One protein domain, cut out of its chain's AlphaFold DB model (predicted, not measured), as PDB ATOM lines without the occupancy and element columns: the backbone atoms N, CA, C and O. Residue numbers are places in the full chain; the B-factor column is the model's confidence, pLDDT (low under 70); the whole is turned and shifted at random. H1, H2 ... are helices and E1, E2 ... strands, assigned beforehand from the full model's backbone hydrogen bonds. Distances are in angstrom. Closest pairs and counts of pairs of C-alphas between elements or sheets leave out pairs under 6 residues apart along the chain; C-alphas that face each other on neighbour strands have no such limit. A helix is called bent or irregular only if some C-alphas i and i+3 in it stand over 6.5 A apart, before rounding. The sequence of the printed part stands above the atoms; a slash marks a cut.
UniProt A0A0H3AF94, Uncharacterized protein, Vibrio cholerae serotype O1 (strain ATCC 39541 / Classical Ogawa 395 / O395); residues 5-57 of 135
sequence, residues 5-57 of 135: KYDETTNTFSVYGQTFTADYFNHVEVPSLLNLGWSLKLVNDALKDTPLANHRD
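AT A GLANCE: This is residues 5 to 57 of the 135 residues of an uncharacterized protein of Vibrio cholerae serotype O1 (strain ATCC 39541 / Classical Ogawa 395 / O395) (UniProt A0A0H3AF94). A small three-strand sheet makes one end; the long helix H1 starts there and reaches away, and the shorter H2 folds back to graze the sheet. The 53 printed residues are mixed, E1, E2, E3, then H1, H2; the strands form an antiparallel meander, each beside the one before, in the order E1 E2 E3. The whole is compact, radius of gyration of the C-alphas 10.2 A, spanning 29 by 20 by 17 A.

HOW THE PARTS SIT: E1, residues 5 to 7, and E2, residues 12 to 15, form a hairpin; N 5 and O 14, 2.9 A apart, are within hydrogen-bond range. E2 and E3, residues 18 to 21, form another, with N 13 and O 20 at 2.8 A. H1, residues 22 to 35, is on the sheet at a height of 10.2 A; the closest C-alphas of H1 and E2 are those of Ala 22 and Thr 12, 5.2 A apart. H2, residues 40 to 47, is close to but not clearly touching H1, the closest C-alphas being those of Leu 34 and Leu 40, 7.2 A; they run opposite ways at a shallow tilt of 13 degrees. H2 only grazes the sheet, with residues 46 to 47. Every O i to N i+4 pair is within hydrogen-bond range in H2, 8 of 10 in H1.

IN THESE COORDINATES: E1 begins at C-alpha 5 (231.376, 159.386, 232.053) and is 6.7 A long; E2 is 10.0 A, E3 10.4 A. H1 is 18.8 A long and only just irregular: C-alphas 27 and 30 are 6.7 A apart. H2, 10.5 A, ends at C-alpha 47 (224.019, 156.322, 235.483).

THE WHOLE: The C-alphas farthest apart, of Thr 9 and Gly 37, are 30.0 A apart. The printed part has no cut, the four links are tight, and no printed residue is under 70 in pLDDT.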
ATOM      1  N   LYS A   5     230.554 160.600 232.001       89.75
ATOM      2  CA  LYS A   5     231.376 159.386 232.053       89.75
ATOM      3  C   LYS A   5     231.708 159.076 233.500       89.75
ATOM      4  O   LYS A   5     231.898 159.999 234.284       89.75
ATOM      5  N   TYR A   6     231.798 157.798 233.824       91.50
ATOM      6  CA  TYR A   6     232.234 157.328 235.128       91.50
ATOM      7  C   TYR A   6     233.624 156.713 234.995       91.50
ATOM      8  O   TYR A   6     233.859 155.921 234.082       91.50
ATOM      9  N   ASP A   7     234.536 157.110 235.875       91.62
ATOM     10  CA  ASP A   7     235.836 156.479 236.043       91.62
ATOM     11  C   ASP A   7     235.811 155.635 237.319       91.62
ATOM     12  O   ASP A   7     235.780 156.152 238.438       91.62
ATOM     13  N   GLU A   8     235.823 154.319 237.127       89.44
ATOM     14  CA  GLU A   8     235.800 153.331 238.203       89.44
ATOM     15  C   GLU A   8     237.089 153.358 239.036       89.44
ATOM     16  O   GLU A   8     237.051 153.090 240.236       89.44
ATOM     17  N   THR A   9     238.226 153.744 238.441       90.62
ATOM     18  CA  THR A   9     239.523 153.728 239.136       90.62
ATOM     19  C   THR A   9     239.622 154.807 240.207       90.62
ATOM     20  O   THR A   9     240.183 154.579 241.277       90.62
ATOM     21  N   THR A  10     239.049 155.977 239.934       89.44
ATOM     22  CA  THR A  10     239.061 157.130 240.842       89.44
ATOM     23  C   THR A  10     237.718 157.351 241.535       89.44
ATOM     24  O   THR A  10     237.612 158.225 242.394       89.44
ATOM     25  N   ASN A  11     236.699 156.554 241.196       90.38
ATOM     26  CA  ASN A  11     235.314 156.717 241.628       90.38
ATOM     27  C   ASN A  11     234.796 158.150 241.390       90.38
ATOM     28  O   ASN A  11     234.218 158.795 242.275       90.38
ATOM     29  N   THR A  12     235.045 158.669 240.187       92.88
ATOM     30  CA  THR A  12     234.671 160.031 239.793       92.88
ATOM     31  C   THR A  12     233.766 160.033 238.573       92.88
ATOM     32  O   THR A  12     233.776 159.122 237.745       92.88
ATOM     33  N   PHE A  13     232.954 161.078 238.464       92.06
ATOM     34  CA  PHE A  13     232.124 161.340 237.298       92.06
ATOM     35  C   PHE A  13     232.686 162.537 236.549       92.06
ATOM     36  O   PHE A  13     232.928 163.581 237.146       92.06
ATOM     37  N   SER A  14     232.855 162.415 235.236       90.25
ATOM     38  CA  SER A  14     233.195 163.540 234.373       90.25
ATOM     39  C   SER A  14     231.977 163.999 233.579       90.25
ATOM     40  O   SER A  14     231.403 163.192 232.843       90.25
ATOM     41  N   VAL A  15     231.623 165.281 233.655       89.00
ATOM     42  CA  VAL A  15     230.581 165.909 232.827       89.00
ATOM     43  C   VAL A  15     231.214 167.027 232.015       89.00
ATOM     44  O   VAL A  15     231.832 167.924 232.576       89.00
ATOM     45  N   TYR A  16     231.124 166.951 230.684       86.06
ATOM     46  CA  TYR A  16     231.788 167.904 229.772       86.06
ATOM     47  C   TYR A  16     233.288 168.138 230.065       86.06
ATOM     48  O   TYR A  16     233.828 169.205 229.792       86.06
ATOM     49  N   GLY A  17     233.984 167.133 230.607       85.00
ATOM     50  CA  GLY A  17     235.411 167.222 230.940       85.00
ATOM     51  C   GLY A  17     235.727 167.815 232.318       85.00
ATOM     52  O   GLY A  17     236.888 167.777 232.716       85.00
ATOM     53  N   GLN A  18     234.735 168.293 233.077       89.38
ATOM     54  CA  GLN A  18     234.900 168.563 234.509       89.38
ATOM     55  C   GLN A  18     234.672 167.296 235.317       89.38
ATOM     56  O   GLN A  18     233.725 166.565 235.049       89.38
ATOM     57  N   THR A  19     235.541 167.051 236.296       93.31
ATOM     58  CA  THR A  19     235.531 165.833 237.112       93.31
ATOM     59  C   THR A  19     235.004 166.139 238.508       93.31
ATOM     60  O   THR A  19     235.448 167.088 239.149       93.31
ATOM     61  N   PHE A  20     234.082 165.309 238.979       92.88
ATOM     62  CA  PHE A  20     233.414 165.404 240.268       92.88
ATOM     63  C   PHE A  20     233.580 164.093 241.029       92.88
ATOM     64  O   PHE A  20     233.600 163.015 240.435       92.88
ATOM     65  N   THR A  21     233.654 164.159 242.356       93.00
ATOM     66  CA  THR A  21     233.577 162.951 243.185       93.00
ATOM     67  C   THR A  21     232.185 162.330 243.077       93.00
ATOM     68  O   THR A  21     231.199 163.045 242.876       93.00
ATOM     69  N   ALA A  22     232.079 161.007 243.233       91.25
ATOM     70  CA  ALA A  22     230.786 160.319 243.209       91.25
ATOM     71  C   ALA A  22     229.772 160.901 244.211       91.25
ATOM     72  O   ALA A  22     228.607 161.079 243.856       91.25
ATOM     73  N   ASP A  23     230.213 161.267 245.418       91.75
ATOM     74  CA  ASP A  23     229.342 161.852 246.444       91.75
ATOM     75  C   ASP A  23     228.798 163.223 246.032       91.75
ATOM     76  O   ASP A  23     227.593 163.468 246.128       91.75
ATOM     77  N   TYR A  24     229.661 164.111 245.526       93.12
ATOM     78  CA  TYR A  24     229.220 165.419 245.042       93.12
ATOM     79  C   TYR A  24     228.278 165.264 243.850       93.12
ATOM     80  O   TYR A  24     227.230 165.910 243.783       93.12
ATOM     81  N   PHE A  25     228.616 164.351 242.938       92.88
ATOM     82  CA  PHE A  25     227.811 164.100 241.758       92.88
ATOM     83  C   PHE A  25     226.402 163.607 242.122       92.88
ATOM     84  O   PHE A  25     225.407 164.123 241.618       92.88
ATOM     85  N   ASN A  26     226.315 162.663 243.061       92.88
ATOM     86  CA  ASN A  26     225.064 162.114 243.582       92.88
ATOM     87  C   ASN A  26     224.201 163.177 244.281       92.88
ATOM     88  O   ASN A  26     223.008 163.295 244.016       92.88
ATOM     89  N   HIS A  27     224.787 163.963 245.184       91.75
ATOM     90  CA  HIS A  27     224.008 164.856 246.044       91.75
ATOM     91  C   HIS A  27     223.709 166.224 245.429       91.75
ATOM     92  O   HIS A  27     222.711 166.840 245.805       91.75
ATOM     93  N   VAL A  28     224.550 166.704 244.511       92.62
ATOM     94  CA  VAL A  28     224.478 168.077 243.994       92.62
ATOM     95  C   VAL A  28     224.233 168.089 242.492       92.62
ATOM     96  O   VAL A  28     223.255 168.692 242.047       92.62
ATOM     97  N   GLU A  29     225.060 167.397 241.709       91.88
ATOM     98  CA  GLU A  29     224.986 167.500 240.246       91.88
ATOM     99  C   GLU A  29     223.753 166.814 239.670       91.88
ATOM    100  O   GLU A  29     223.030 167.430 238.891       91.88
ATOM    101  N   VAL A  30     223.437 165.578 240.071       92.06
ATOM    102  CA  VAL A  30     222.256 164.873 239.542       92.06
ATOM    103  C   VAL A  30     220.965 165.673 239.784       92.06
ATOM    104  O   VAL A  30     220.240 165.912 238.813       92.06
ATOM    105  N   PRO A  31     220.663 166.166 241.004       92.50
ATOM    106  CA  PRO A  31     219.513 167.046 241.212       92.50
ATOM    107  C   PRO A  31     219.570 168.327 240.373       92.50
ATOM    108  O   PRO A  31     218.543 168.735 239.828       92.50
ATOM    109  N   SER A  32     220.750 168.942 240.236       93.25
ATOM    110  CA  SER A  32     220.942 170.175 239.462       93.25
ATOM    111  C   SER A  32     220.653 169.970 237.978       93.25
ATOM    112  O   SER A  32     219.860 170.717 237.407       93.25
ATOM    113  N   LEU A  33     221.193 168.913 237.368       91.38
ATOM    114  CA  LEU A  33     220.941 168.550 235.969       91.38
ATOM    115  C   LEU A  33     219.444 168.349 235.714       91.38
ATOM    116  O   LEU A  33     218.884 168.884 234.756       91.38
ATOM    117  N   LEU A  34     218.768 167.630 236.609       92.75
ATOM    118  CA  LEU A  34     217.332 167.392 236.496       92.75
ATOM    119  C   LEU A  34     216.502 168.672 236.688       92.75
ATOM    120  O   LEU A  34     215.473 168.839 236.034       92.75
ATOM    121  N   ASN A  35     216.932 169.585 237.562       94.00
ATOM    122  CA  ASN A  35     216.281 170.884 237.760       94.00
ATOM    123  C   ASN A  35     216.481 171.826 236.566       94.00
ATOM    124  O   ASN A  35     215.588 172.608 236.253       94.00
ATOM    125  N   LEU A  36     217.606 171.703 235.860       92.81
ATOM    126  CA  LEU A  36     217.883 172.400 234.602       92.81
ATOM    127  C   LEU A  36     217.118 171.812 233.401       92.81
ATOM    128  O   LEU A  36     217.330 172.238 232.268       92.81
ATOM    129  N   GLY A  37     216.237 170.832 233.623       91.12
ATOM    130  CA  GLY A  37     215.396 170.251 232.578       91.12
ATOM    131  C   GLY A  37     216.117 169.243 231.684       91.12
ATOM    132  O   GLY A  37     215.667 168.986 230.567       91.12
ATOM    133  N   TRP A  38     217.227 168.658 232.144       92.06
ATOM    134  CA  TRP A  38     217.882 167.590 231.394       92.06
ATOM    135  C   TRP A  38     216.975 166.367 231.253       92.06
ATOM    136  O   TRP A  38     216.195 166.025 232.143       92.06
ATOM    137  N   SER A  39     217.105 165.675 230.119       92.00
ATOM    138  CA  SER A  39     216.318 164.476 229.836       92.00
ATOM    139  C   SER A  39     216.570 163.384 230.878       92.00
ATOM    140  O   SER A  39     217.711 162.963 231.082       92.00
ATOM    141  N   LEU A  40     215.488 162.861 231.468       93.12
ATOM    142  CA  LEU A  40     215.538 161.734 232.408       93.12
ATOM    143  C   LEU A  40     216.197 160.508 231.791       93.12
ATOM    144  O   LEU A  40     216.982 159.844 232.459       93.12
ATOM    145  N   LYS A  41     215.923 160.248 230.511       92.19
ATOM    146  CA  LYS A  41     216.535 159.147 229.773       92.19
ATOM    147  C   LYS A  41     218.047 159.318 229.698       92.19
ATOM    148  O   LYS A  41     218.775 158.393 230.017       92.19
ATOM    149  N   LEU A  42     218.513 160.511 229.328       91.12
ATOM    150  CA  LEU A  42     219.942 160.786 229.186       91.12
ATOM    151  C   LEU A  42     220.685 160.625 230.517       91.12
ATOM    152  O   LEU A  42     221.739 159.996 230.554       91.12
ATOM    153  N   VAL A  43     220.125 161.159 231.605       92.19
ATOM    154  CA  VAL A  43     220.713 161.018 232.945       92.19
ATOM    155  C   VAL A  43     220.659 159.559 233.404       92.19
ATOM    156  O   VAL A  43     221.661 159.031 233.871       92.19
ATOM    157  N   ASN A  44     219.530 158.871 233.231       92.94
ATOM    158  CA  ASN A  44     219.389 157.470 233.626       92.94
ATOM    159  C   ASN A  44     220.330 156.538 232.844       92.94
ATOM    160  O   ASN A  44     220.972 155.687 233.452       92.94
ATOM    161  N   ASP A  45     220.448 156.717 231.527       91.44
ATOM    162  CA  ASP A  45     221.344 155.930 230.673       91.44
ATOM    163  C   ASP A  45     222.811 156.146 231.064       91.44
ATOM    164  O   ASP A  45     223.581 155.191 231.102       91.44
ATOM    165  N   ALA A  46     223.193 157.376 231.423       89.19
ATOM    166  CA  ALA A  46     224.536 157.673 231.912       89.19
ATOM    167  C   ALA A  46     224.852 157.026 233.270       89.19
ATOM    168  O   ALA A  46     225.996 156.655 233.523       89.19
ATOM    169  N   LEU A  47     223.855 156.910 234.151       91.00
ATOM    170  CA  LEU A  47     224.019 156.322 235.483       91.00
ATOM    171  C   LEU A  47     223.912 154.791 235.485       91.00
ATOM    172  O   LEU A  47     224.339 154.165 236.454       91.00
ATOM    173  N   LYS A  48     223.338 154.192 234.437       90.38
ATOM    174  CA  LYS A  48     222.928 152.781 234.388       90.38
ATOM    175  C   LYS A  48     224.037 151.790 234.749       90.38
ATOM    176  O   LYS A  48     223.771 150.841 235.478       90.38
ATOM    177  N   ASP A  49     225.253 152.030 234.271       87.62
ATOM    178  CA  ASP A  49     226.402 151.133 234.456       87.62
ATOM    179  C   ASP A  49     227.349 151.631 235.565       87.62
ATOM    180  O   ASP A  49     228.547 151.365 235.556       87.62
ATOM    181  N   THR A  50     226.819 152.402 236.518       88.38
ATOM    182  CA  THR A  50     227.588 153.044 237.595       88.38
ATOM    183  C   THR A  50     227.002 152.687 238.966       88.38
ATOM    184  O   THR A  50     225.844 152.263 239.047       88.38
ATOM    185  N   PRO A  51     227.721 152.928 240.080       88.44
ATOM    186  CA  PRO A  51     227.179 152.733 241.431       88.44
ATOM    187  C   PRO A  51     225.890 153.529 241.709       88.44
ATOM    188  O   PRO A  51     225.123 153.195 242.611       88.44
ATOM    189  N   LEU A  52     225.631 154.572 240.916       89.75
ATOM    190  CA  LEU A  52     224.467 155.448 241.021       89.75
ATOM    191  C   LEU A  52     223.292 155.024 240.124       89.75
ATOM    192  O   LEU A  52     222.310 155.762 240.023       89.75
ATOM    193  N   ALA A  53     223.321 153.830 239.520       90.06
ATOM    194  CA  ALA A  53     222.224 153.309 238.692       90.06
ATOM    195  C   ALA A  53     220.853 153.362 239.395       90.06
ATOM    196  O   ALA A  53     219.820 153.629 238.778       90.06
ATOM    197  N   ASN A  54     220.852 153.181 240.719       90.12
ATOM    198  CA  ASN A  54     219.664 153.222 241.573       90.12
ATOM    199  C   ASN A  54     219.509 154.553 242.328       90.12
ATOM    200  O   ASN A  54     219.052 154.570 243.472       90.12
ATOM    201  N   HIS A  55     219.875 155.674 241.697       92.50
ATOM    202  CA  HIS A  55     219.744 157.012 242.278       92.50
ATOM    203  C   HIS A  55     218.339 157.267 242.854       92.50
ATOM    204  O   HIS A  55     217.332 156.919 242.227       92.50
ATOM    205  N   ARG A  56     218.264 157.887 244.039       91.19
ATOM    206  CA  ARG A  56     217.026 158.016 244.836       91.19
ATOM    207  C   ARG A  56     216.085 159.145 244.402       91.19
ATOM    208  O   ARG A  56     214.978 159.215 244.920       91.19
ATOM    209  N   ASP A  57     216.498 160.014 243.478       92.88
ATOM    210  CA  ASP A  57     215.623 161.075 242.948       92.88
ATOM    211  C   ASP A  57     214.344 160.470 242.346       92.88
ATOM    212  O   ASP A  57     214.398 159.604 241.466       92.88
TER     213      ASP A  57